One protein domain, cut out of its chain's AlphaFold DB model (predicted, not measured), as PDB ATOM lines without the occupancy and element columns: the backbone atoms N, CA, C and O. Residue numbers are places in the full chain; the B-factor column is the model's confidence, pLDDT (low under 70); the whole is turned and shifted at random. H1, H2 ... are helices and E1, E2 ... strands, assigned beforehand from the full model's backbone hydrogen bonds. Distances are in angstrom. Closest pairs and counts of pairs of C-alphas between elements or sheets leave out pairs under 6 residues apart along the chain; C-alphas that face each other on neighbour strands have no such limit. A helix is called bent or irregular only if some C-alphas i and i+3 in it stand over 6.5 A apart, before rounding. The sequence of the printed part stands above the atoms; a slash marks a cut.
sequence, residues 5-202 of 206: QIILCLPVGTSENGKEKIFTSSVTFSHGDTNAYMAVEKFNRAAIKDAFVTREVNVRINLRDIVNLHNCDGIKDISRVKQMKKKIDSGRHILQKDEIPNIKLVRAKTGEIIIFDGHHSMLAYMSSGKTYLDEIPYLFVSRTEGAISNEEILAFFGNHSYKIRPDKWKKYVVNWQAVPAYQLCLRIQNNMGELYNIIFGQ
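AT A GLANCE: This is residues 5 to 202 of the 206 residues of an uncharacterized protein of Candidatus Scalindua japonica (UniProt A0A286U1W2). A strongly twisted sheet of five strands, E2, E1, E5, E3 and E4, forms the core, with H1 packed on one face, and residues 57 to 66, a part of the long link from H1 to H2, cross on the other side of the sheet from H1. Past the edge strand E4 lies a second group, H4, H5 and the small hairpin of E6 and E7, while H2, H3 and H6 gather at the end of the sheet where E3 and E5 begin. The printed part has 198 residues, with six named helices and seven named strands in the order E1 E2 H1 H2 E3 E4 H3 E5 H4 H5 E6 E7 H6. The five-strand sheet is mixed, the two-strand sheet is antiparallel, and the class is mixed, helices and strands. The whole is compact, with a radius of gyration of the C-alphas of 16.7 A and spans of 51 by 46 by 29 A.

IN THESE COORDINATES: In the large sheet, E1 is residues 5 to 14, 26.0 A long from C-alpha 5 at (146.502, 172.217, 185.484), and E2 is residues 20 to 29, 29.2 A long. E5 is residues 138 to 143, 16.5 A, E3 is residues 104 to 107 and E4 is residues 113 to 117. H1 is residues 36 to 45, 14.4 A, H2 is residues 78 to 89, 16.4 A, and H3 is residues 119 to 127, 12.0 A. H4 is residues 150 to 163, 13.8 A from C-alpha 150 at (152.620, 156.913, 180.763), and H5 is residues 166 to 171. E6 is residues 172 to 174 and E7 is residues 184 to 186. H6 is residues 192 to 200, 11.6 A, ending with C-alpha 200 at (123.177, 147.792, 180.347). H4 and H5 are irregular: C-alphas 156 and 159 are 9.1 A apart, and C-alphas 167 and 170 are 7.8 A apart.

HOW THE PARTS SIT: The hairpin E1 and E2 is antiparallel at 158 degrees, with N 8 and O 25 at 2.7 A. E1 and E5 are antiparallel, with N 7 and O 140 at 2.8 A. E5 and E3 are parallel at 38 degrees, with N 141 and O 105 at 2.8 A. The hairpin E3 and E4 is antiparallel, with N 114 and O 106 at 2.9 A. E2, H1, H2 and E3 form a split strand-helix-strand unit, two strands of one sheet joined through helices, with E1 and E5 between them in the sheet; its crossover is right-handed. The sheet with H1 and H4 makes two layers, helices on one face of a sheet. H1 is on the sheet, its closest C-alphas to E5 being those of Ala 36 and Val 141, 6.5 A. H4 is on the sheet over E3 and E4, and its closest C-alphas to E4 are those of Phe 116 and Phe 156, 6.7 A. H4 touches H5 with residues 150 to 154 alone, closest at the C-alphas of Asn 150 and Pro 166, 5.0 A. The closest C-alphas of H4 and E6 are those of Phe 157 and Val 174, 6.2 A. The hairpin E6 and E7 is antiparallel, with N 173 and O 185 at 3.0 A. H3 only just is on the large sheet, with 5 pairs of C-alphas within 10 A, and only grazes it with residues 119 to 122. H2 touches H3 at a steep tilt of 54 degrees, closest at the C-alphas of Lys 85 and Ala 124, 4.8 A. H3 and H6 only just touch, with 3 pairs of C-alphas within 8 A, closest at Leu 123 and Tyr 196, 6.4 A. In H1, H2, H3 and H6 every O i to N i+4 pair is within hydrogen-bond range; H4 has 1 of 10 and H5 0 of 2, against 9 of 11 and 1 of 3 O i to N i+3 pairs.

THE WHOLE: The C-alphas farthest apart, those of Glu 16 and Ala 181, are 53.8 A apart. The printed part has no cut. The links H1 to H2, 32 residues, and H2 to E3, 14 residues, are long; in the first, residues 55 to 56 pair antiparallel with residues 23 to 24 of E2. The mean pLDDT of the printed part is 87.4, and residues 13 to 19, 31 to 33, 47 to 59 and 202 are under 70.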
ATOM      1  N   GLN A   5     147.656 171.415 185.860       89.12
ATOM      2  CA  GLN A   5     146.502 172.217 185.484       89.12
ATOM      3  C   GLN A   5     145.231 171.394 185.699       89.12
ATOM      4  O   GLN A   5     145.073 170.310 185.126       89.12
ATOM      5  N   ILE A   6     144.322 171.918 186.520       88.81
ATOM      6  CA  ILE A   6     142.993 171.345 186.735       88.81
ATOM      7  C   ILE A   6     141.963 172.273 186.121       88.81
ATOM      8  O   ILE A   6     141.899 173.446 186.475       88.81
ATOM      9  N   ILE A   7     141.161 171.730 185.211       88.00
ATOM     10  CA  ILE A   7     140.077 172.428 184.534       88.00
ATOM     11  C   ILE A   7     138.753 171.900 185.085       88.00
ATOM     12  O   ILE A   7     138.365 170.758 184.835       88.00
ATOM     13  N   LEU A   8     138.066 172.741 185.844       86.94
ATOM     14  CA  LEU A   8     136.707 172.530 186.310       86.94
ATOM     15  C   LEU A   8     135.734 172.830 185.180       86.94
ATOM     16  O   LEU A   8     135.717 173.953 184.692       86.94
ATOM     17  N   CYS A   9     134.926 171.849 184.794       87.25
ATOM     18  CA  CYS A   9     133.925 171.989 183.744       87.25
ATOM     19  C   CYS A   9     132.540 171.797 184.363       87.25
ATOM     20  O   CYS A   9     132.223 170.699 184.832       87.25
ATOM     21  N   LEU A  10     131.741 172.865 184.398       83.88
ATOM     22  CA  LEU A  10     130.414 172.865 185.012       83.88
ATOM     23  C   LEU A  10     129.343 173.430 184.068       83.88
ATOM     24  O   LEU A  10     129.610 174.392 183.345       83.88
ATOM     25  N   PRO A  11     128.120 172.881 184.111       74.88
ATOM     26  CA  PRO A  11     126.961 173.446 183.435       74.88
ATOM     27  C   PRO A  11     126.414 174.624 184.247       74.88
ATOM     28  O   PRO A  11     125.642 174.437 185.180       74.88
ATOM     29  N   VAL A  12     126.872 175.840 183.950       70.50
ATOM     30  CA  VAL A  12     126.520 177.054 184.726       70.50
ATOM     31  C   VAL A  12     125.864 178.151 183.889       70.50
ATOM     32  O   VAL A  12     125.645 179.253 184.380       70.50
ATOM     33  N   GLY A  13     125.508 177.872 182.636       64.31
ATOM     34  CA  GLY A  13     124.743 178.821 181.831       64.31
ATOM     35  C   GLY A  13     123.841 178.143 180.819       64.31
ATOM     36  O   GLY A  13     123.854 176.925 180.659       64.31
ATOM     37  N   THR A  14     123.042 178.955 180.140       63.66
ATOM     38  CA  THR A  14     122.100 178.519 179.112       63.66
ATOM     39  C   THR A  14     122.380 179.264 177.813       63.66
ATOM     40  O   THR A  14     122.748 180.437 177.804       63.66
ATOM     41  N   SER A  15     122.277 178.564 176.691       63.38
ATOM     42  CA  SER A  15     122.263 179.162 175.363       63.38
ATOM     43  C   SER A  15     120.944 179.894 175.108       63.38
ATOM     44  O   SER A  15     119.948 179.675 175.795       63.38
ATOM     45  N   GLU A  16     120.903 180.702 174.046       59.88
ATOM     46  CA  GLU A  16     119.697 181.424 173.608       59.88
ATOM     47  C   GLU A  16     118.499 180.500 173.320       59.88
ATOM     48  O   GLU A  16     117.349 180.904 173.447       59.88
ATOM     49  N   ASN A  17     118.759 179.232 172.982       63.62
ATOM     50  CA  ASN A  17     117.742 178.197 172.783       63.62
ATOM     51  C   ASN A  17     117.495 177.319 174.027       63.62
ATOM     52  O   ASN A  17     116.950 176.223 173.904       63.62
ATOM     53  N   GLY A  18     117.906 177.776 175.215       62.59
ATOM     54  CA  GLY A  18     117.615 177.136 176.502       62.59
ATOM     55  C   GLY A  18     118.401 175.854 176.790       62.59
ATOM     56  O   GLY A  18     118.050 175.128 177.718       62.59
ATOM     57  N   LYS A  19     119.451 175.547 176.015       68.25
ATOM     58  CA  LYS A  19     120.328 174.399 176.281       68.25
ATOM     59  C   LYS A  19     121.402 174.779 177.284       68.25
ATOM     60  O   LYS A  19     121.985 175.854 177.211       68.25
ATOM     61  N   GLU A  20     121.689 173.873 178.200       71.50
ATOM     62  CA  GLU A  20     122.760 174.046 179.171       71.50
ATOM     63  C   GLU A  20     124.127 174.126 178.467       71.50
ATOM     64  O   GLU A  20     124.407 173.346 177.555       71.50
ATOM     65  N   LYS A  21     124.964 175.083 178.872       70.81
ATOM     66  CA  LYS A  21     126.328 175.284 178.372       70.81
ATOM     67  C   LYS A  21     127.340 174.966 179.465       70.81
ATOM     68  O   LYS A  21     127.197 175.420 180.603       70.81
ATOM     69  N   ILE A  22     128.392 174.235 179.095       75.56
ATOM     70  CA  ILE A  22     129.524 173.957 179.979       75.56
ATOM     71  C   ILE A  22     130.522 175.106 179.916       75.56
ATOM     72  O   ILE A  22     130.980 175.508 178.843       75.56
ATOM     73  N   PHE A  23     130.909 175.576 181.092       70.75
ATOM     74  CA  PHE A  23     131.960 176.557 181.259       70.75
ATOM     75  C   PHE A  23     133.147 175.959 181.991       70.75
ATOM     76  O   PHE A  23     132.991 175.145 182.905       70.75
ATOM     77  N   THR A  24     134.338 176.398 181.597       74.00
ATOM     78  CA  THR A  24     135.585 176.017 182.258       74.00
ATOM     79  C   THR A  24     136.057 177.069 183.231       74.00
ATOM     80  O   THR A  24     135.975 178.257 182.933       74.00
ATOM     81  N   SER A  25     136.693 176.615 184.301       74.38
ATOM     82  CA  SER A  25     137.672 177.379 185.065       74.38
ATOM     83  C   SER A  25     138.931 176.546 185.233       74.38
ATOM     84  O   SER A  25     138.839 175.331 185.379       74.38
ATOM     85  N   SER A  26     140.106 177.166 185.187       75.56
ATOM     86  CA  SER A  26     141.379 176.456 185.311       75.56
ATOM     87  C   SER A  26     142.190 176.975 186.485       75.56
ATOM     88  O   SER A  26     142.390 178.182 186.601       75.56
ATOM     89  N   VAL A  27     142.735 176.065 187.286       77.44
ATOM     90  CA  VAL A  27     143.696 176.382 188.344       77.44
ATOM     91  C   VAL A  27     144.997 175.643 188.062       77.44
ATOM     92  O   VAL A  27     144.985 174.453 187.737       77.44
ATOM     93  N   THR A  28     146.115 176.355 188.187       82.62
ATOM     94  CA  THR A  28     147.460 175.796 188.033       82.62
ATOM     95  C   THR A  28     148.116 175.672 189.402       82.62
ATOM     96  O   THR A  28     148.056 176.599 190.207       82.62
ATOM     97  N   PHE A  29     148.755 174.537 189.666       78.12
ATOM     98  CA  PHE A  29     149.479 174.274 190.907       78.12
ATOM     99  C   PHE A  29     150.929 173.939 190.589       78.12
ATOM    100  O   PHE A  29     151.190 173.118 189.705       78.12
ATOM    101  N   SER A  30     151.850 174.536 191.348       75.06
ATOM    102  CA  SER A  30     153.278 174.302 191.166       75.06
ATOM    103  C   SER A  30     153.635 172.823 191.284       75.06
ATOM    104  O   SER A  30     153.047 172.049 192.056       75.06
ATOM    105  N   HIS A  31     154.623 172.439 190.491       69.19
ATOM    106  CA  HIS A  31     155.172 171.105 190.495       69.19
ATOM    107  C   HIS A  31     155.785 170.734 191.862       69.19
ATOM    108  O   HIS A  31     156.538 171.494 192.465       69.19
ATOM    109  N   GLY A  32     155.480 169.517 192.310       64.56
ATOM    110  CA  GLY A  32     156.151 168.775 193.382       64.56
ATOM    111  C   GLY A  32     155.939 167.273 193.150       64.56
ATOM    112  O   GLY A  32     155.279 166.923 192.166       64.56
ATOM    113  N   ASP A  33     156.407 166.404 194.054       59.81
ATOM    114  CA  ASP A  33     156.241 164.932 194.001       59.81
ATOM    115  C   ASP A  33     154.771 164.506 194.167       59.81
ATOM    116  O   ASP A  33     154.336 163.982 195.189       59.81
ATOM    117  N   THR A  34     153.955 164.820 193.168       78.00
ATOM    118  CA  THR A  34     152.500 164.733 193.235       78.00
ATOM    119  C   THR A  34     151.948 164.132 191.956       78.00
ATOM    120  O   THR A  34     152.326 164.538 190.856       78.00
ATOM    121  N   ASN A  35     151.045 163.165 192.109       89.25
ATOM    122  CA  ASN A  35     150.284 162.556 191.018       89.25
ATOM    123  C   ASN A  35     148.925 163.262 190.824       89.25
ATOM    124  O   ASN A  35     148.572 164.176 191.574       89.25
ATOM    125  N   ALA A  36     148.139 162.814 189.842       90.75
ATOM    126  CA  ALA A  36     146.837 163.407 189.529       90.75
ATOM    127  C   ALA A  36     145.840 163.379 190.709       90.75
ATOM    128  O   ALA A  36     145.091 164.339 190.876       90.75
ATOM    129  N   TYR A  37     145.850 162.347 191.567       90.88
ATOM    130  CA  TYR A  37     145.004 162.327 192.771       90.88
ATOM    131  C   TYR A  37     145.401 163.433 193.750       90.88
ATOM    132  O   TYR A  37     144.547 164.183 194.215       90.88
ATOM    133  N   MET A  38     146.699 163.596 194.004       89.81
ATOM    134  CA  MET A  38     147.197 164.653 194.887       89.81
ATOM    135  C   MET A  38     146.925 166.051 194.321       89.81
ATOM    136  O   MET A  38     146.653 166.979 195.082       89.81
ATOM    137  N   ALA A  39     146.972 166.217 192.995       89.50
ATOM    138  CA  ALA A  39     146.581 167.462 192.343       89.50
ATOM    139  C   ALA A  39     145.098 167.781 192.608       89.50
ATOM    140  O   ALA A  39     144.775 168.897 193.011       89.50
ATOM    141  N   VAL A  40     144.210 166.792 192.465       89.06
ATOM    142  CA  VAL A  40     142.778 166.938 192.781       89.06
ATOM    143  C   VAL A  40     142.561 167.264 194.259       89.06
ATOM    144  O   VAL A  40     141.775 168.147 194.577       89.06
ATOM    145  N   GLU A  41     143.272 166.618 195.181       87.88
ATOM    146  CA  GLU A  41     143.164 166.935 196.612       87.88
ATOM    147  C   GLU A  41     143.632 168.354 196.949       87.88
ATOM    148  O   GLU A  41     143.076 169.004 197.837       87.88
ATOM    149  N   LYS A  42     144.679 168.846 196.276       85.94
ATOM    150  CA  LYS A  42     145.111 170.244 196.401       85.94
ATOM    151  C   LYS A  42     144.037 171.192 195.869       85.94
ATOM    152  O   LYS A  42     143.731 172.171 196.541       85.94
ATOM    153  N   PHE A  43     143.431 170.869 194.729       84.75
ATOM    154  CA  PHE A  43     142.319 171.628 194.159       84.75
ATOM    155  C   PHE A  43     141.105 171.672 195.089       84.75
ATOM    156  O   PHE A  43     140.611 172.755 195.368       84.75
ATOM    157  N   ASN A  44     140.694 170.535 195.655       80.88
ATOM    158  CA  ASN A  44     139.563 170.467 196.584       80.88
ATOM    159  C   ASN A  44     139.792 171.281 197.870       80.88
ATOM    160  O   ASN A  44     138.838 171.739 198.489       80.88
ATOM    161  N   ARG A  45     141.052 171.432 198.303       78.88
ATOM    162  CA  ARG A  45     141.421 172.244 199.475       78.88
ATOM    163  C   ARG A  45     141.556 173.726 199.162       78.88
ATOM    164  O   ARG A  45     141.437 174.544 200.073       78.88
ATOM    165  N   ALA A  46     141.842 174.077 197.913       74.75
ATOM    166  CA  ALA A  46     141.850 175.464 197.504       74.75
ATOM    167  C   ALA A  46     140.410 175.985 197.602       74.75
ATOM    168  O   ALA A  46     139.499 175.441 196.986       74.75
ATOM    169  N   ALA A  47     140.181 177.028 198.399       57.34
ATOM    170  CA  ALA A  47     138.909 177.734 198.395       57.34
ATOM    171  C   ALA A  47     138.810 178.500 197.068       57.34
ATOM    172  O   ALA A  47     139.226 179.653 196.983       57.34
ATOM    173  N   ILE A  48     138.334 177.842 196.009       60.38
ATOM    174  CA  ILE A  48     138.175 178.448 194.682       60.38
ATOM    175  C   ILE A  48     136.962 179.370 194.748       60.38
ATOM    176  O   ILE A  48     135.863 179.011 194.340       60.38
ATOM    177  N   LYS A  49     137.152 180.537 195.363       51.75
ATOM    178  CA  LYS A  49     136.108 181.548 195.498       51.75
ATOM    179  C   LYS A  49     136.195 182.633 194.427       51.75
ATOM    180  O   LYS A  49     135.145 183.096 194.019       51.75
ATOM    181  N   ASP A  50     137.376 182.957 193.877       46.84
ATOM    182  CA  ASP A  50     137.528 184.262 193.197       46.84
ATOM    183  C   ASP A  50     138.404 184.318 191.922       46.84
ATOM    184  O   ASP A  50     138.943 185.369 191.591       46.84
ATOM    185  N   ALA A  51     138.549 183.244 191.138       44.81
ATOM    186  CA  ALA A  51     139.269 183.344 189.854       44.81
ATOM    187  C   ALA A  51     138.693 182.421 188.774       44.81
ATOM    188  O   ALA A  51     139.325 181.457 188.344       44.81
ATOM    189  N   PHE A  52     137.468 182.705 188.337       52.09
ATOM    190  CA  PHE A  52     136.846 181.995 187.222       52.09
ATOM    191  C   PHE A  52     137.087 182.774 185.928       52.09
ATOM    192  O   PHE A  52     136.467 183.805 185.687       52.09
ATOM    193  N   VAL A  53     137.986 182.277 185.075       52.00
ATOM    194  CA  VAL A  53     137.995 182.677 183.661       52.00
ATOM    195  C   VAL A  53     137.016 181.767 182.939       52.00
ATOM    196  O   VAL A  53     137.374 180.677 182.504       52.00
ATOM    197  N   THR A  54     135.771 182.217 182.848       56.88
ATOM    198  CA  THR A  54     134.664 181.505 182.217       56.88
ATOM    199  C   THR A  54     134.891 181.453 180.705       56.88
ATOM    200  O   THR A  54     134.809 182.467 180.014       56.88
ATOM    201  N   ARG A  55     135.203 180.269 180.170       65.44
ATOM    202  CA  ARG A  55     135.223 180.010 178.720       65.44
ATOM    203  C   ARG A  55     134.238 178.902 178.391       65.44
ATOM    204  O   ARG A  55     134.153 177.922 179.126       65.44
ATOM    205  N   GLU A  56     133.502 179.071 177.301       64.75
ATOM    206  CA  GLU A  56     132.624 178.031 176.766       64.75
ATOM    207  C   GLU A  56     133.466 176.868 176.225       64.75
ATOM    208  O   GLU A  56     134.447 177.074 175.501       64.75
ATOM    209  N   VAL A  57     133.095 175.638 176.584       67.75
ATOM    210  CA  VAL A  57     133.713 174.429 176.025       67.75
ATOM    211  C   VAL A  57     133.048 174.095 174.702       67.75
ATOM    212  O   VAL A  57     131.897 173.686 174.679       67.75
ATOM    213  N   ASN A  58     133.808 174.180 173.611       63.06
ATOM    214  CA  ASN A  58     133.368 173.746 172.277       63.06
ATOM    215  C   ASN A  58     133.954 172.380 171.866       63.06
ATOM    216  O   ASN A  58     133.992 172.040 170.683       63.06
ATOM    217  N   VAL A  59     134.472 171.601 172.820       68.38
ATOM    218  CA  VAL A  59     135.116 170.311 172.535       68.38
ATOM    219  C   VAL A  59     134.127 169.172 172.747       68.38
ATOM    220  O   VAL A  59     133.803 168.805 173.874       68.38
ATOM    221  N   ARG A  60     133.711 168.560 171.640       85.62
ATOM    222  CA  ARG A  60     132.739 167.469 171.627       85.62
ATOM    223  C   ARG A  60     133.436 166.107 171.691       85.62
ATOM    224  O   ARG A  60     133.816 165.545 170.668       85.62
ATOM    225  N   ILE A  61     133.628 165.584 172.902       92.19
ATOM    226  CA  ILE A  61     134.209 164.248 173.147       92.19
ATOM    227  C   ILE A  61     133.077 163.264 173.427       92.19
ATOM    228  O   ILE A  61     132.290 163.494 174.341       92.19
ATOM    229  N   ASN A  62     132.996 162.168 172.672       96.50
ATOM    230  CA  ASN A  62     131.997 161.128 172.906       96.50
ATOM    231  C   ASN A  62     132.326 160.359 174.194       96.50
ATOM    232  O   ASN A  62     133.431 159.839 174.350       96.50
ATOM    233  N   LEU A  63     131.356 160.253 175.105       97.56
ATOM    234  CA  LEU A  63     131.535 159.552 176.378       97.56
ATOM    235  C   LEU A  63     131.912 158.085 176.176       97.56
ATOM    236  O   LEU A  63     132.657 157.530 176.979       97.56
ATOM    237  N   ARG A  64     131.429 157.461 175.095       97.81
ATOM    238  CA  ARG A  64     131.699 156.056 174.773       97.81
ATOM    239  C   ARG A  64     133.172 155.793 174.456       97.81
ATOM    240  O   ARG A  64     133.633 154.690 174.734       97.81
ATOM    241  N   ASP A  65     133.897 156.788 173.950       98.06
ATOM    242  CA  ASP A  65     135.288 156.643 173.499       98.06
ATOM    243  C   ASP A  65     136.306 156.823 174.638       98.06
ATOM    244  O   ASP A  65     137.491 156.536 174.476       98.06
ATOM    245  N   ILE A  66     135.855 157.276 175.813       98.38
ATOM    246  CA  ILE A  66     136.721 157.499 176.974       98.38
ATOM    247  C   ILE A  66     137.277 156.158 177.470       98.38
ATOM    248  O   ILE A  66     136.523 155.234 177.787       98.38
ATOM    249  N   VAL A  67     138.602 156.067 177.591       98.12
ATOM    250  CA  VAL A  67     139.303 154.882 178.097       98.12
ATOM    251  C   VAL A  67     138.985 154.703 179.576       98.12
ATOM    252  O   VAL A  67     139.218 155.601 180.386       98.12
ATOM    253  N   ASN A  68     138.470 153.532 179.946       95.81
ATOM    254  CA  ASN A  68     138.176 153.209 181.340       95.81
ATOM    255  C   ASN A  68     139.408 152.593 182.035       95.81
ATOM    256  O   ASN A  68     140.346 152.128 181.382       95.81
ATOM    257  N   LEU A  69     139.393 152.525 183.366       95.88
ATOM    258  CA  LEU A  69     140.409 151.821 184.164       95.88
ATOM    259  C   LEU A  69     139.805 150.688 185.006       95.88
ATOM    260  O   LEU A  69     140.448 150.200 185.934       95.88
ATOM    261  N   HIS A  70     138.589 150.254 184.662       94.94
ATOM    262  CA  HIS A  70     137.836 149.220 185.365       94.94
ATOM    263  C   HIS A  70     137.124 148.314 184.361       94.94
ATOM    264  O   HIS A  70     136.503 148.796 183.415       94.94
ATOM    265  N   ASN A  71     137.160 147.010 184.622       95.44
ATOM    266  CA  ASN A  71     136.236 146.064 184.004       95.44
ATOM    267  C   ASN A  71     134.879 146.096 184.739       95.44
ATOM    268  O   ASN A  71     134.735 146.716 185.799       95.44
ATOM    269  N   CYS A  72     133.875 145.419 184.182       93.25
ATOM    270  CA  CYS A  72     132.520 145.367 184.742       93.25
ATOM    271  C   CYS A  72     132.450 144.798 186.171       93.25
ATOM    272  O   CYS A  72     131.634 145.256 186.964       93.25
ATOM    273  N   ASP A  73     133.337 143.873 186.536       90.88
ATOM    274  CA  ASP A  73     133.469 143.311 187.888       90.88
ATOM    275  C   ASP A  73     133.946 144.340 188.934       90.88
ATOM    276  O   ASP A  73     133.749 144.152 190.138       90.88
ATOM    277  N   GLY A  74     134.544 145.446 188.480       88.50
ATOM    278  CA  GLY A  74     134.865 146.619 189.294       88.50
ATOM    279  C   GLY A  74     133.671 147.551 189.539       88.50
ATOM    280  O   GLY A  74     133.753 148.433 190.396       88.50
ATOM    281  N   ILE A  75     132.549 147.358 188.835       89.62
ATOM    282  CA  ILE A  75     131.329 148.170 188.946       89.62
ATOM    283  C   ILE A  75     130.245 147.371 189.683       89.62
ATOM    284  O   ILE A  75     129.345 146.790 189.082       89.62
ATOM    285  N   LYS A  76     130.330 147.317 191.017       79.44
ATOM    286  CA  LYS A  76     129.446 146.460 191.831       79.44
ATOM    287  C   LYS A  76     128.053 147.038 192.086       79.44
ATOM    288  O   LYS A  76     127.097 146.280 192.218       79.44
ATOM    289  N   ASP A  77     127.918 148.361 192.180       85.25
ATOM    290  CA  ASP A  77     126.678 148.984 192.653       85.25
ATOM    291  C   ASP A  77     125.879 149.629 191.515       85.25
ATOM    292  O   ASP A  77     125.800 150.851 191.352       85.25
ATOM    293  N   ILE A  78     125.231 148.777 190.722       88.44
ATOM    294  CA  ILE A  78     124.303 149.223 189.676       88.44
ATOM    295  C   ILE A  78     123.112 149.983 190.275       88.44
ATOM    296  O   ILE A  78     122.546 150.868 189.627       88.44
ATOM    297  N   SER A  79     122.738 149.694 191.526       90.00
ATOM    298  CA  SER A  79     121.664 150.419 192.208       90.00
ATOM    299  C   SER A  79     122.032 151.893 192.405       90.00
ATOM    300  O   SER A  79     121.210 152.769 192.127       90.00
ATOM    301  N   ARG A  80     123.295 152.188 192.744       92.06
ATOM    302  CA  ARG A  80     123.833 153.551 192.818       92.06
ATOM    303  C   ARG A  80     123.802 154.254 191.468       92.06
ATOM    304  O   ARG A  80     123.405 155.417 191.419       92.06
ATOM    305  N   VAL A  81     124.124 153.561 190.372       93.81
ATOM    306  CA  VAL A  81     123.998 154.136 189.016       93.81
ATOM    307  C   VAL A  81     122.541 154.504 188.717       93.81
ATOM    308  O   VAL A  81     122.266 155.613 188.262       93.81
ATOM    309  N   LYS A  82     121.582 153.629 189.052       93.19
ATOM    310  CA  LYS A  82     120.142 153.910 188.892       93.19
ATOM    311  C   LYS A  82     119.678 155.096 189.746       93.19
ATOM    312  O   LYS A  82     118.890 155.913 189.275       93.19
ATOM    313  N   GLN A  83     120.155 155.215 190.985       94.50
ATOM    314  CA  GLN A  83     119.841 156.359 191.850       94.50
ATOM    315  C   GLN A  83     120.418 157.668 191.301       94.50
ATOM    316  O   GLN A  83     119.729 158.686 191.302       94.50
ATOM    317  N   MET A  84     121.657 157.645 190.802       95.69
ATOM    318  CA  MET A  84     122.273 158.793 190.134       95.69
ATOM    319  C   MET A  84     121.491 159.180 188.877       95.69
ATOM    320  O   MET A  84     121.153 160.349 188.728       95.69
ATOM    321  N   LYS A  85     121.102 158.209 188.040       95.94
ATOM    322  CA  LYS A  85     120.258 158.450 186.862       95.94
ATOM    323  C   LYS A  85     118.966 159.179 187.234       95.94
ATOM    324  O   LYS A  85     118.666 160.196 186.633       95.94
ATOM    325  N   LYS A  86     118.248 158.734 188.274       95.62
ATOM    326  CA  LYS A  86     117.021 159.412 188.738       95.62
ATOM    327  C   LYS A  86     117.252 160.877 189.121       95.62
ATOM    328  O   LYS A  86     116.372 161.701 188.907       95.62
ATOM    329  N   LYS A  87     118.410 161.207 189.707       94.12
ATOM    330  CA  LYS A  87     118.771 162.604 190.006       94.12
ATOM    331  C   LYS A  87     119.032 163.395 188.720       94.12
ATOM    332  O   LYS A  87     118.552 164.516 188.614       94.12
ATOM    333  N   ILE A  88     119.730 162.799 187.755       94.69
ATOM    334  CA  ILE A  88     120.020 163.423 186.455       94.69
ATOM    335  C   ILE A  88     118.731 163.674 185.673       94.69
ATOM    336  O   ILE A  88     118.504 164.792 185.225       94.69
ATOM    337  N   ASP A  89     117.842 162.684 185.599       92.69
ATOM    338  CA  ASP A  89     116.539 162.812 184.938       92.69
ATOM    339  C   ASP A  89     115.652 163.881 185.608       92.69
ATOM    340  O   ASP A  89     114.792 164.466 184.960       92.69
ATOM    341  N   SER A  90     115.870 164.169 186.900       92.81
ATOM    342  CA  SER A  90     115.202 165.260 187.622       92.81
ATOM    343  C   SER A  90     115.900 166.621 187.452       92.81
ATOM    344  O   SER A  90     115.682 167.507 188.276       92.81
ATOM    345  N   GLY A  91     116.809 166.764 186.483       87.56
ATOM    346  CA  GLY A  91     117.555 167.997 186.213       87.56
ATOM    347  C   GLY A  91     118.704 168.293 187.181       87.56
ATOM    348  O   GLY A  91     119.155 169.430 187.246       87.56
ATOM    349  N   ARG A  92     119.176 167.318 187.976       89.56
ATOM    350  CA  ARG A  92     120.275 167.528 188.940       89.56
ATOM    351  C   ARG A  92     121.577 166.872 188.504       89.56
ATOM    352  O   ARG A  92     121.608 165.700 188.133       89.56
ATOM    353  N   HIS A  93     122.685 167.577 188.696       90.38
ATOM    354  CA  HIS A  93     124.017 167.037 188.450       90.38
ATOM    355  C   HIS A  93     124.569 166.190 189.608       90.38
ATOM    356  O   HIS A  93     124.186 166.336 190.769       90.38
ATOM    357  N   ILE A  94     125.494 165.280 189.282       90.31
ATOM    358  CA  ILE A  94     126.149 164.381 190.241       90.31
ATOM    359  C   ILE A  94     127.484 164.981 190.684       90.31
ATOM    360  O   ILE A  94     128.554 164.637 190.174       90.31
ATOM    361  N   LEU A  95     127.413 165.858 191.679       86.31
ATOM    362  CA  LEU A  95     128.562 166.550 192.264       86.31
ATOM    363  C   LEU A  95     128.959 165.932 193.620       86.31
ATOM    364  O   LEU A  95     128.201 165.171 194.228       86.31
ATOM    365  N   GLN A  96     130.190 166.189 194.047       81.12
ATOM    366  CA  GLN A  96     130.711 165.925 195.386       81.12
ATOM    367  C   GLN A  96     130.321 167.072 196.325       81.12
ATOM    368  O   GLN A  96     129.580 167.985 195.949       81.12
ATOM    369  N   LYS A  97     130.812 167.017 197.566       73.88
ATOM    370  CA  LYS A  97     130.775 168.172 198.463       73.88
ATOM    371  C   LYS A  97     131.443 169.370 197.767       73.88
ATOM    372  O   LYS A  97     132.375 169.174 196.988       73.88
ATOM    373  N   ASP A  98     130.938 170.571 198.033       73.50
ATOM    374  CA  ASP A  98     131.471 171.830 197.495       73.50
ATOM    375  C   ASP A  98     131.367 171.943 195.955       73.50
ATOM    376  O   ASP A  98     132.186 172.582 195.309       73.50
ATOM    377  N   GLU A  99     130.346 171.300 195.367       78.31
ATOM    378  CA  GLU A  99     129.982 171.378 193.936       78.31
ATOM    379  C   GLU A  99     131.034 170.837 192.950       78.31
ATOM    380  O   GLU A  99     130.954 171.037 191.737       78.31
ATOM    381  N   ILE A 100     131.991 170.054 193.446       83.06
ATOM    382  CA  ILE A 100     133.067 169.497 192.625       83.06
ATOM    383  C   ILE A 100     132.561 168.296 191.808       83.06
ATOM    384  O   ILE A 100     131.952 167.383 192.369       83.06
ATOM    385  N   PRO A 101     132.819 168.207 190.492       88.94
ATOM    386  CA  PRO A 101     132.407 167.058 189.693       88.94
ATOM    387  C   PRO A 101     132.977 165.726 190.193       88.94
ATOM    388  O   PRO A 101     134.158 165.600 190.520       88.94
ATOM    389  N   ASN A 102     132.146 164.680 190.192       91.75
ATOM    390  CA  ASN A 102     132.615 163.330 190.528       91.75
ATOM    391  C   ASN A 102     133.545 162.740 189.461       91.75
ATOM    392  O   ASN A 102     134.446 161.976 189.804       91.75
ATOM    393  N   ILE A 103     133.310 163.076 188.191       95.75
ATOM    394  CA  ILE A 103     134.045 162.547 187.039       95.75
ATOM    395  C   ILE A 103     135.387 163.257 186.931       95.75
ATOM    396  O   ILE A 103     135.427 164.485 186.856       95.75
ATOM    397  N   LYS A 104     136.475 162.484 186.896       96.06
ATOM    398  CA  LYS A 104     137.839 163.008 186.780       96.06
ATOM    399  C   LYS A 104     138.559 162.326 185.630       96.06
ATOM    400  O   LYS A 104     138.604 161.096 185.539       96.06
ATOM    401  N   LEU A 105     139.090 163.154 184.744       97.31
ATOM    402  CA  LEU A 105     139.668 162.752 183.475       97.31
ATOM    403  C   LEU A 105     141.106 163.239 183.367       97.31
ATOM    404  O   LEU A 105     141.458 164.270 183.933       97.31
ATOM    405  N   VAL A 106     141.907 162.530 182.585       96.69
ATOM    406  CA  VAL A 106     143.230 162.977 182.135       96.69
ATOM    407  C   VAL A 106     143.371 162.772 180.631       96.69
ATOM    408  O   VAL A 106     142.665 161.946 180.049       96.69
ATOM    409  N   ARG A 107     144.309 163.489 180.005       96.38
ATOM    410  CA  ARG A 107     144.747 163.231 178.626       96.38
ATOM    411  C   ARG A 107     146.093 162.521 178.632       96.38
ATOM    412  O   ARG A 107     147.034 163.038 179.227       96.38
ATOM    413  N   ALA A 108     146.217 161.393 177.947       95.44
ATOM    414  CA  ALA A 108     147.520 160.786 177.683       95.44
ATOM    415  C   ALA A 108     148.275 161.561 176.590       95.44
ATOM    416  O   ALA A 108     147.657 162.203 175.741       95.44
ATOM    417  N   LYS A 109     149.609 161.448 176.535       93.94
ATOM    418  CA  LYS A 109     150.414 162.042 175.441       93.94
ATOM    419  C   LYS A 109     150.009 161.567 174.042       93.94
ATOM    420  O   LYS A 109     150.182 162.298 173.076       93.94
ATOM    421  N   THR A 110     149.443 160.370 173.938       92.81
ATOM    422  CA  THR A 110     148.899 159.806 172.695       92.81
ATOM    423  C   THR A 110     147.516 160.367 172.318       92.81
ATOM    424  O   THR A 110     146.996 160.046 171.255       92.81
ATOM    425  N   GLY A 111     146.949 161.258 173.140       93.25
ATOM    426  CA  GLY A 111     145.735 162.024 172.855       93.25
ATOM    427  C   GLY A 111     144.458 161.471 173.489       93.25
ATOM    428  O   GLY A 111     143.478 162.213 173.593       93.25
ATOM    429  N   GLU A 112     144.465 160.220 173.953       95.12
ATOM    430  CA  GLU A 112     143.297 159.571 174.545       95.12
ATOM    431  C   GLU A 112     142.895 160.215 175.868       95.12
ATOM    432  O   GLU A 112     143.731 160.652 176.665       95.12
ATOM    433  N   ILE A 113     141.588 160.209 176.113       97.62
ATOM    434  CA  ILE A 113     140.993 160.644 177.370       97.62
ATOM    435  C   ILE A 113     140.767 159.421 178.243       97.62
ATOM    436  O   ILE A 113     140.151 158.450 177.804       97.62
ATOM    437  N   ILE A 114     141.246 159.478 179.481       98.19
ATOM    438  CA  ILE A 114     141.148 158.383 180.443       98.19
ATOM    439  C   ILE A 114     140.306 158.850 181.621       98.19
ATOM    440  O   ILE A 114     140.590 159.898 182.202       98.19
ATOM    441  N   ILE A 115     139.304 158.059 182.003       97.81
ATOM    442  CA  ILE A 115     138.575 158.245 183.259       97.81
ATOM    443  C   ILE A 115     139.246 157.450 184.375       97.81
ATOM    444  O   ILE A 115     139.290 156.216 184.341       97.81
ATOM    445  N   PHE A 116     139.755 158.173 185.373       96.06
ATOM    446  CA  PHE A 116     140.442 157.589 186.527       96.06
ATOM    447  C   PHE A 116     139.625 157.657 187.824       96.06
ATOM    448  O   PHE A 116     139.986 157.013 188.808       96.06
ATOM    449  N   ASP A 117     138.514 158.400 187.822       94.56
ATOM    450  CA  ASP A 117     137.523 158.406 188.898       94.56
ATOM    451  C   ASP A 117     136.140 158.838 188.368       94.56
ATOM    452  O   ASP A 117     136.029 159.578 187.387       94.56
ATOM    453  N   GLY A 118     135.072 158.387 189.030       94.81
ATOM    454  CA  GLY A 118     133.691 158.750 188.707       94.81
ATOM    455  C   GLY A 118     132.985 157.857 187.679       94.81
ATOM    456  O   GLY A 118     131.987 158.286 187.100       94.81
ATOM    457  N   HIS A 119     133.429 156.612 187.461       96.12
ATOM    458  CA  HIS A 119     132.827 155.690 186.475       96.12
ATOM    459  C   HIS A 119     131.328 155.455 186.686       96.12
ATOM    460  O   HIS A 119     130.578 155.430 185.716       96.12
ATOM    461  N   HIS A 120     130.862 155.352 187.936       95.25
ATOM    462  CA  HIS A 120     129.428 155.217 188.235       95.25
ATOM    463  C   HIS A 120     128.626 156.444 187.774       95.25
ATOM    464  O   HIS A 120     127.546 156.294 187.207       95.25
ATOM    465  N   SER A 121     129.166 157.651 187.973       96.19
ATOM    466  CA  SER A 121     128.542 158.897 187.518       96.19
ATOM    467  C   SER A 121     128.522 158.977 185.993       96.19
ATOM    468  O   SER A 121     127.489 159.310 185.422       96.19
ATOM    469  N   MET A 122     129.625 158.609 185.331       97.25
ATOM    470  CA  MET A 122     129.704 158.549 183.866       97.25
ATOM    471  C   MET A 122     128.650 157.594 183.292       97.25
ATOM    472  O   MET A 122     127.870 157.976 182.425       97.25
ATOM    473  N   LEU A 123     128.557 156.377 183.839       97.06
ATOM    474  CA  LEU A 123     127.541 155.398 183.449       97.06
ATOM    475  C   LEU A 123     126.117 155.923 183.680       97.06
ATOM    476  O   LEU A 123     125.236 155.666 182.860       97.06
ATOM    477  N   ALA A 124     125.876 156.667 184.762       96.88
ATOM    478  CA  ALA A 124     124.568 157.251 185.051       96.88
ATOM    479  C   ALA A 124     124.171 158.319 184.023       96.88
ATOM    480  O   ALA A 124     123.037 158.306 183.549       96.88
ATOM    481  N   TYR A 125     125.107 159.193 183.638       97.12
ATOM    482  CA  TYR A 125     124.891 160.186 182.585       97.12
ATOM    483  C   TYR A 125     124.636 159.539 181.226       97.12
ATOM    484  O   TYR A 125     123.642 159.870 180.580       97.12
ATOM    485  N   MET A 126     125.456 158.559 180.836       96.75
ATOM    486  CA  MET A 126     125.229 157.778 179.614       96.75
ATOM    487  C   MET A 126     123.849 157.106 179.633       96.75
ATOM    488  O   MET A 126     123.121 157.125 178.646       96.75
ATOM    489  N   SER A 127     123.438 156.568 180.787       95.62
ATOM    490  CA  SER A 127     122.121 155.940 180.966       95.62
ATOM    491  C   SER A 127     120.956 156.931 180.905       95.62
ATOM    492  O   SER A 127     119.834 156.522 180.625       95.62
ATOM    493  N   SER A 128     121.203 158.211 181.188       95.44
ATOM    494  CA  SER A 128     120.245 159.319 181.065       95.44
ATOM    495  C   SER A 128     120.244 159.933 179.649       95.44
ATOM    496  O   SER A 128     119.582 160.932 179.395       95.44
ATOM    497  N   GLY A 129     120.969 159.331 178.697       94.62
ATOM    498  CA  GLY A 129     120.982 159.749 177.292       94.62
ATOM    499  C   GLY A 129     122.039 160.799 176.943       94.62
ATOM    500  O   GLY A 129     122.065 161.271 175.807       94.62
ATOM    501  N   LYS A 130     122.934 161.156 177.875       94.06
ATOM    502  CA  LYS A 130     124.072 162.035 177.566       94.06
ATOM    503  C   LYS A 130     125.081 161.290 176.698       94.06
ATOM    504  O   LYS A 130     125.437 160.149 176.992       94.06
ATOM    505  N   THR A 131     125.539 161.938 175.634       94.94
ATOM    506  CA  THR A 131     126.408 161.331 174.616       94.94
ATOM    507  C   THR A 131     127.803 161.943 174.620       94.94
ATOM    508  O   THR A 131     128.774 161.260 174.292       94.94
ATOM    509  N   TYR A 132     127.923 163.203 175.029       94.00
ATOM    510  CA  TYR A 132     129.148 163.977 174.945       94.00
ATOM    511  C   TYR A 132     129.557 164.594 176.284       94.00
ATOM    512  O   TYR A 132     128.759 164.771 177.206       94.00
ATOM    513  N   LEU A 133     130.853 164.880 176.392       91.69
ATOM    514  CA  LEU A 133     131.470 165.411 177.601       91.69
ATOM    515  C   LEU A 133     131.027 166.848 177.914       91.69
ATOM    516  O   LEU A 133     130.902 167.205 179.080       91.69
ATOM    517  N   ASP A 134     130.715 167.634 176.887       88.62
ATOM    518  CA  ASP A 134     130.141 168.981 176.981       88.62
ATOM    519  C   ASP A 134     128.660 168.989 177.415       88.62
ATOM    520  O   ASP A 134     128.027 170.038 177.427       88.62
ATOM    521  N   GLU A 135     128.101 167.845 177.819       89.75
ATOM    522  CA  GLU A 135     126.752 167.743 178.389       89.75
ATOM    523  C   GLU A 135     126.757 167.400 179.888       89.75
ATOM    524  O   GLU A 135     125.691 167.200 180.484       89.75
ATOM    525  N   ILE A 136     127.942 167.246 180.493       92.38
ATOM    526  CA  ILE A 136     128.104 166.748 181.862       92.38
ATOM    527  C   ILE A 136     129.195 167.512 182.625       92.38
ATOM    528  O   ILE A 136     130.128 168.031 182.022       92.38
ATOM    529  N   PRO A 137     129.130 167.564 183.965       92.31
ATOM    530  CA  PRO A 137     130.188 168.130 184.787       92.31
ATOM    531  C   PRO A 137     131.368 167.162 184.924       92.31
ATOM    532  O   PRO A 137     131.184 165.973 185.207       92.31
ATOM    533  N   TYR A 138     132.591 167.678 184.806       93.38
ATOM    534  CA  TYR A 138     133.822 166.901 184.979       93.38
ATOM    535  C   TYR A 138     135.003 167.773 185.422       93.38
ATOM    536  O   TYR A 138     135.023 168.987 185.234       93.38
ATOM    537  N   LEU A 139     136.012 167.128 186.006       92.31
ATOM    538  CA  LEU A 139     137.342 167.693 186.187       92.31
ATOM    539  C   LEU A 139     138.280 167.128 185.128       92.31
ATOM    540  O   LEU A 139     138.387 165.908 184.972       92.31
ATOM    541  N   PHE A 140     139.002 168.007 184.447       92.50
ATOM    542  CA  PHE A 140     140.119 167.626 183.598       92.50
ATOM    543  C   PHE A 140     141.428 167.899 184.327       92.50
ATOM    544  O   PHE A 140     141.701 169.034 184.703       92.50
ATOM    545  N   VAL A 141     142.237 166.870 184.533       93.12
ATOM    546  CA  VAL A 141     143.517 166.954 185.234       93.12
ATOM    547  C   VAL A 141     144.619 166.686 184.222       93.12
ATOM    548  O   VAL A 141     144.644 165.660 183.548       93.12
ATOM    549  N   SER A 142     145.531 167.633 184.068       91.81
ATOM    550  CA  SER A 142     146.601 167.551 183.074       91.81
ATOM    551  C   SER A 142     147.848 168.255 183.577       91.81
ATOM    552  O   SER A 142     147.805 168.962 184.583       91.81
ATOM    553  N   ARG A 143     148.975 168.080 182.890       91.06
ATOM    554  CA  ARG A 143     150.078 169.035 183.018       91.06
ATOM    555  C   ARG A 143     149.756 170.309 182.245       91.06
ATOM    556  O   ARG A 143     148.890 170.297 181.378       91.06
ATOM    557  N   THR A 144     150.492 171.386 182.493       87.25
ATOM    558  CA  THR A 144     150.387 172.618 181.688       87.25
ATOM    559  C   THR A 144     150.732 172.417 180.206       87.25
ATOM    560  O   THR A 144     150.306 173.214 179.379       87.25
ATOM    561  N   GLU A 145     151.422 171.325 179.845       88.50
ATOM    562  CA  GLU A 145     151.585 170.868 178.451       88.50
ATOM    563  C   GLU A 145     150.310 170.235 177.843       88.50
ATOM    564  O   GLU A 145     150.288 169.889 176.665       88.50
ATOM    565  N   GLY A 146     149.241 170.071 178.627       89.00
ATOM    566  CA  GLY A 146     147.934 169.568 178.194       89.00
ATOM    567  C   GLY A 146     147.751 168.048 178.267       89.00
ATOM    568  O   GLY A 146     146.654 167.557 177.992       89.00
ATOM    569  N   ALA A 147     148.779 167.290 178.658       93.88
ATOM    570  CA  ALA A 147     148.733 165.831 178.779       93.88
ATOM    571  C   ALA A 147     149.558 165.319 179.972       93.88
ATOM    572  O   ALA A 147     150.316 166.072 180.570       93.88
ATOM    573  N   ILE A 148     149.389 164.045 180.326       94.38
ATOM    574  CA  ILE A 148     150.206 163.327 181.313       94.38
ATOM    575  C   ILE A 148     150.965 162.173 180.644       94.38
ATOM    576  O   ILE A 148     150.522 161.619 179.629       94.38
ATOM    577  N   SER A 149     152.118 161.810 181.202       94.94
ATOM    578  CA  SER A 149     152.968 160.724 180.713       94.94
ATOM    579  C   SER A 149     152.427 159.335 181.080       94.94
ATOM    580  O   SER A 149     151.553 159.178 181.935       94.94
ATOM    581  N   ASN A 150     152.973 158.297 180.441       95.69
ATOM    582  CA  ASN A 150     152.620 156.913 180.763       95.69
ATOM    583  C   ASN A 150     153.029 156.525 182.189       95.69
ATOM    584  O   ASN A 150     152.324 155.756 182.832       95.69
ATOM    585  N   GLU A 151     154.138 157.066 182.690       94.69
ATOM    586  CA  GLU A 151     154.610 156.874 184.063       94.69
ATOM    587  C   GLU A 151     153.614 157.462 185.066       94.69
ATOM    588  O   GLU A 151     153.299 156.835 186.073       94.69
ATOM    589  N   GLU A 152     153.052 158.634 184.763       94.69
ATOM    590  CA  GLU A 152     152.045 159.277 185.610       94.69
ATOM    591  C   GLU A 152     150.724 158.505 185.632       94.69
ATOM    592  O   GLU A 152     150.085 158.411 186.679       94.69
ATOM    593  N   ILE A 153     150.342 157.896 184.503       96.56
ATOM    594  CA  ILE A 153     149.169 157.013 184.415       96.56
ATOM    595  C   ILE A 153     149.309 155.813 185.364       96.56
ATOM    596  O   ILE A 153     148.307 155.345 185.911       96.56
ATOM    597  N   LEU A 154     150.531 155.327 185.624       96.31
ATOM    598  CA  LEU A 154     150.739 154.194 186.532       96.31
ATOM    599  C   LEU A 154     150.277 154.483 187.967       96.31
ATOM    600  O   LEU A 154     149.922 153.544 188.680       96.31
ATOM    601  N   ALA A 155     150.193 155.754 188.376       94.69
ATOM    602  CA  ALA A 155     149.662 156.132 189.685       94.69
ATOM    603  C   ALA A 155     148.222 155.630 189.905       94.69
ATOM    604  O   ALA A 155     147.848 155.317 191.036       94.69
ATOM    605  N   PHE A 156     147.429 155.468 188.840       96.12
ATOM    606  CA  PHE A 156     146.060 154.946 188.923       96.12
ATOM    607  C   PHE A 156     145.979 153.451 189.250       96.12
ATOM    608  O   PHE A 156     144.906 152.951 189.571       96.12
ATOM    609  N   PHE A 157     147.105 152.739 189.205       96.38
ATOM    610  CA  PHE A 157     147.211 151.337 189.606       96.38
ATOM    611  C   PHE A 157     147.750 151.185 191.041       96.38
ATOM    612  O   PHE A 157     147.921 150.063 191.524       96.38
ATOM    613  N   GLY A 158     148.014 152.301 191.737       93.25
ATOM    614  CA  GLY A 158     148.480 152.351 193.125       93.25
ATOM    615  C   GLY A 158     149.679 151.437 193.385       93.25
ATOM    616  O   GLY A 158     150.665 151.452 192.642       93.25
ATOM    617  N   ASN A 159     149.569 150.591 194.411       93.94
ATOM    618  CA  ASN A 159     150.621 149.646 194.794       93.94
ATOM    619  C   ASN A 159     150.917 148.580 193.728       93.94
ATOM    620  O   ASN A 159     151.871 147.839 193.893       93.94
ATOM    621  N   HIS A 160     150.142 148.472 192.645       96.00
ATOM    622  CA  HIS A 160     150.414 147.524 191.556       96.00
ATOM    623  C   HIS A 160     151.225 148.130 190.412       96.00
ATOM    624  O   HIS A 160     151.643 147.396 189.521       96.00
ATOM    625  N   SER A 161     151.475 149.442 190.442       94.88
ATOM    626  CA  SER A 161     152.230 150.175 189.415       94.88
ATOM    627  C   SER A 161     153.576 149.527 189.074       94.88
ATOM    628  O   SER A 161     153.898 149.391 187.897       94.88
ATOM    629  N   TYR A 162     154.314 149.024 190.071       94.81
ATOM    630  CA  TYR A 162     155.618 148.372 189.870       94.81
ATOM    631  C   TYR A 162     155.561 147.092 189.015       94.81
ATOM    632  O   TYR A 162     156.586 146.642 188.508       94.81
ATOM    633  N   LYS A 163     154.377 146.487 188.846       95.88
ATOM    634  CA  LYS A 163     154.169 145.288 188.015       95.88
ATOM    635  C   LYS A 163     153.931 145.627 186.541       95.88
ATOM    636  O   LYS A 163     153.832 144.723 185.714       95.88
ATOM    637  N   ILE A 164     153.789 146.909 186.212       96.94
ATOM    638  CA  ILE A 164     153.325 147.381 184.912       96.94
ATOM    639  C   ILE A 164     154.430 148.221 184.279       96.94
ATOM    640  O   ILE A 164     154.882 149.212 184.842       96.94
ATOM    641  N   ARG A 165     154.851 147.851 183.067       96.94
ATOM    642  CA  ARG A 165     155.717 148.732 182.271       96.94
ATOM    643  C   ARG A 165     154.902 149.935 181.781       96.94
ATOM    644  O   ARG A 165     153.779 149.705 181.319       96.94
ATOM    645  N   PRO A 166     155.438 151.170 181.809       96.06
ATOM    646  CA  PRO A 166     154.705 152.360 181.375       96.06
ATOM    647  C   PRO A 166     154.060 152.205 179.994       96.06
ATOM    648  O   PRO A 166     152.884 152.481 179.826       96.06
ATOM    649  N   ASP A 167     154.751 151.651 179.003       95.62
ATOM    650  CA  ASP A 167     154.210 151.451 177.651       95.62
ATOM    651  C   ASP A 167     153.153 150.329 177.540       95.62
ATOM    652  O   ASP A 167     152.559 150.127 176.479       95.62
ATOM    653  N   LYS A 168     152.911 149.568 178.616       97.00
ATOM    654  CA  LYS A 168     151.991 148.419 178.655       97.00
ATOM    655  C   LYS A 168     150.760 148.631 179.532       97.00
ATOM    656  O   LYS A 168     149.941 147.714 179.599       97.00
ATOM    657  N   TRP A 169     150.574 149.801 180.151       95.88
ATOM    658  CA  TRP A 169     149.452 150.048 181.073       95.88
ATOM    659  C   TRP A 169     148.080 149.742 180.461       95.88
ATOM    660  O   TRP A 169     147.200 149.233 181.150       95.88
ATOM    661  N   LYS A 170     147.911 149.947 179.146       96.50
ATOM    662  CA  LYS A 170     146.653 149.677 178.428       96.50
ATOM    663  C   LYS A 170     146.211 148.215 178.487       96.50
ATOM    664  O   LYS A 170     145.031 147.947 178.316       96.50
ATOM    665  N   LYS A 171     147.111 147.268 178.761       97.62
ATOM    666  CA  LYS A 171     146.754 145.849 178.932       97.62
ATOM    667  C   LYS A 171     146.037 145.565 180.249       97.62
ATOM    668  O   LYS A 171     145.501 144.472 180.416       97.62
ATOM    669  N   TYR A 172     146.043 146.521 181.171       97.81
ATOM    670  CA  TYR A 172     145.588 146.330 182.533       97.81
ATOM    671  C   TYR A 172     144.471 147.307 182.903       97.81
ATOM    672  O   TYR A 172     144.339 148.407 182.354       97.81
ATOM    673  N   VAL A 173     143.685 146.878 183.879       97.12
ATOM    674  CA  VAL A 173     142.725 147.676 184.644       97.12
ATOM    675  C   VAL A 173     142.889 147.332 186.122       97.12
ATOM    676  O   VAL A 173     143.556 146.352 186.468       97.12
ATOM    677  N   VAL A 174     142.274 148.117 186.999       95.19
ATOM    678  CA  VAL A 174     142.279 147.846 188.437       95.19
ATOM    679  C   VAL A 174     140.865 147.555 188.926       95.19
ATOM    680  O   VAL A 174     139.922 148.238 188.552       95.19
ATOM    681  N   ASN A 175     140.688 146.544 189.765       94.69
ATOM    682  CA  ASN A 175     139.456 146.279 190.491       94.69
ATOM    683  C   ASN A 175     139.710 146.520 191.982       94.69
ATOM    684  O   ASN A 175     140.068 145.605 192.719       94.69
ATOM    685  N   TRP A 176     139.493 147.753 192.445       91.75
ATOM    686  CA  TRP A 176     139.680 148.117 193.857       91.75
ATOM    687  C   TRP A 176     138.759 147.361 194.824       91.75
ATOM    688  O   TRP A 176     138.994 147.375 196.029       91.75
ATOM    689  N   GLN A 177     137.727 146.688 194.309       89.19
ATOM    690  CA  GLN A 177     136.781 145.896 195.091       89.19
ATOM    691  C   GLN A 177     137.211 144.433 195.266       89.19
ATOM    692  O   GLN A 177     136.540 143.692 195.992       89.19
ATOM    693  N   ALA A 178     138.258 143.990 194.566       92.06
ATOM    694  CA  ALA A 178     138.871 142.687 194.772       92.06
ATOM    695  C   ALA A 178     139.844 142.736 195.960       92.06
ATOM    696  O   ALA A 178     140.343 143.802 196.338       92.06
ATOM    697  N   VAL A 179     140.142 141.576 196.548       92.94
ATOM    698  CA  VAL A 179     141.189 141.494 197.576       92.94
ATOM    699  C   VAL A 179     142.549 141.866 196.962       92.94
ATOM    700  O   VAL A 179     142.754 141.594 195.776       92.94
ATOM    701  N   PRO A 180     143.494 142.456 197.725       93.31
ATOM    702  CA  PRO A 180     144.689 143.109 197.179       93.31
ATOM    703  C   PRO A 180     145.469 142.307 196.129       93.31
ATOM    704  O   PRO A 180     145.900 142.868 195.126       93.31
ATOM    705  N   ALA A 181     145.606 140.990 196.312       91.69
ATOM    706  CA  ALA A 181     146.320 140.111 195.384       91.69
ATOM    707  C   ALA A 181     145.695 140.029 193.974       91.69
ATOM    708  O   ALA A 181     146.417 139.759 193.017       91.69
ATOM    709  N   TYR A 182     144.393 140.302 193.840       92.62
ATOM    710  CA  TYR A 182     143.620 140.178 192.597       92.62
ATOM    711  C   TYR A 182     143.069 141.517 192.090       92.62
ATOM    712  O   TYR A 182     142.182 141.536 191.245       92.62
ATOM    713  N   GLN A 183     143.556 142.651 192.605       95.75
ATOM    714  CA  GLN A 183     143.094 143.962 192.139       95.75
ATOM    715  C   GLN A 183     143.637 144.320 190.754       95.75
ATOM    716  O   GLN A 183     142.969 145.035 190.018       95.75
ATOM    717  N   LEU A 184     144.837 143.869 190.382       97.00
ATOM    718  CA  LEU A 184     145.369 144.097 189.038       97.00
ATOM    719  C   LEU A 184     144.817 143.036 188.082       97.00
ATOM    720  O   LEU A 184     145.153 141.860 188.210       97.00
ATOM    721  N   CYS A 185     144.029 143.462 187.098       95.56
ATOM    722  CA  CYS A 185     143.381 142.568 186.143       95.56
ATOM    723  C   CYS A 185     143.832 142.872 184.713       95.56
ATOM    724  O   CYS A 185     144.194 144.005 184.384       95.56
ATOM    725  N   LEU A 186     143.751 141.869 183.837       96.94
ATOM    726  CA  LEU A 186     143.806 142.115 182.397       96.94
ATOM    727  C   LEU A 186     142.564 142.898 181.963       96.94
ATOM    728  O   LEU A 186     141.455 142.673 182.452       96.94
ATOM    729  N   ARG A 187     142.764 143.829 181.037       97.94
ATOM    730  CA  ARG A 187     141.685 144.613 180.446       97.94
ATOM    731  C   ARG A 187     140.787 143.724 179.592       97.94
ATOM    732  O   ARG A 187     141.280 142.983 178.746       97.94
ATOM    733  N   ILE A 188     139.480 143.854 179.798       97.12
ATOM    734  CA  ILE A 188     138.446 143.214 178.980       97.12
ATOM    735  C   ILE A 188     137.626 144.289 178.260       97.12
ATOM    736  O   ILE A 188     137.400 144.163 177.065       97.12
ATOM    737  N   GLN A 189     137.223 145.357 178.962       96.94
ATOM    738  CA  GLN A 189     136.538 146.501 178.350       96.94
ATOM    739  C   GLN A 189     137.519 147.652 178.086       96.94
ATOM    740  O   GLN A 189     138.170 148.163 179.001       96.94
ATOM    741  N   ASN A 190     137.619 148.092 176.835       96.81
ATOM    742  CA  ASN A 190     138.579 149.105 176.394       96.81
ATOM    743  C   ASN A 190     138.169 150.530 176.756       96.81
ATOM    744  O   ASN A 190     139.014 151.365 177.083       96.81
ATOM    745  N   ASN A 191     136.873 150.809 176.721       98.06
ATOM    746  CA  ASN A 191     136.326 152.145 176.903       98.06
ATOM    747  C   ASN A 191     134.992 152.107 177.660       98.06
ATOM    748  O   ASN A 191     134.467 151.046 178.018       98.06
ATOM    749  N   MET A 192     134.458 153.285 177.960       97.88
ATOM    750  CA  MET A 192     133.176 153.423 178.643       97.88
ATOM    751  C   MET A 192     132.007 152.885 177.814       97.88
ATOM    752  O   MET A 192     131.036 152.423 178.402       97.88
ATOM    753  N   GLY A 193     132.086 152.892 176.480       97.56
ATOM    754  CA  GLY A 193     131.059 152.328 175.601       97.56
ATOM    755  C   GLY A 193     130.923 150.810 175.731       97.56
ATOM    756  O   GLY A 193     129.813 150.305 175.893       97.56
ATOM    757  N   GLU A 194     132.042 150.084 175.710       97.31
ATOM    758  CA  GLU A 194     132.074 148.636 175.949       97.31
ATOM    759  C   GLU A 194     131.616 148.300 177.374       97.31
ATOM    760  O   GLU A 194     130.783 147.414 177.564       97.31
ATOM    761  N   LEU A 195     132.093 149.052 178.374       96.06
ATOM    762  CA  LEU A 195     131.675 148.884 179.768       96.06
ATOM    763  C   LEU A 195     130.168 149.107 179.943       96.06
ATOM    764  O   LEU A 195     129.487 148.299 180.574       96.06
ATOM    765  N   TYR A 196     129.636 150.172 179.345       95.88
ATOM    766  CA  TYR A 196     128.211 150.479 179.345       95.88
ATOM    767  C   TYR A 196     127.395 149.358 178.700       95.88
ATOM    768  O   TYR A 196     126.404 148.916 179.276       95.88
ATOM    769  N   ASN A 197     127.824 148.858 177.540       94.88
ATOM    770  CA  ASN A 197     127.131 147.781 176.840       94.88
ATOM    771  C   ASN A 197     127.121 146.479 177.655       94.88
ATOM    772  O   ASN A 197     126.114 145.785 177.673       94.88
ATOM    773  N   ILE A 198     128.196 146.144 178.367       93.88
ATOM    774  CA  ILE A 198     128.204 144.950 179.227       93.88
ATOM    775  C   ILE A 198     127.252 145.108 180.419       93.88
ATOM    776  O   ILE A 198     126.570 144.157 180.790       93.88
ATOM    777  N   ILE A 199     127.176 146.304 181.006       91.50
ATOM    778  CA  ILE A 199     126.342 146.558 182.188       91.50
ATOM    779  C   ILE A 199     124.854 146.719 181.831       91.50
ATOM    780  O   ILE A 199     123.990 146.254 182.575       91.50
ATOM    781  N   PHE A 200     124.541 147.385 180.716       88.31
ATOM    782  CA  PHE A 200     123.177 147.792 180.347       88.31
ATOM    783  C   PHE A 200     122.679 147.205 179.019       88.31
ATOM    784  O   PHE A 200     121.479 147.216 178.756       88.31
ATOM    785  N   GLY A 201     123.566 146.675 178.180       70.69
ATOM    786  CA  GLY A 201     123.273 146.202 176.821       70.69
ATOM    787  C   GLY A 201     122.595 144.834 176.731       70.69
ATOM    788  O   GLY A 201     122.441 144.310 175.635       70.69
ATOM    789  N   GLN A 202     122.111 144.272 177.841       55.44
ATOM    790  CA  GLN A 202     121.176 143.139 177.804       55.44
ATOM    791  C   GLN A 202     119.707 143.566 177.576       55.44
ATOM    792  O   GLN A 202     118.795 142.788 177.844       55.44
TER     793      GLN A 202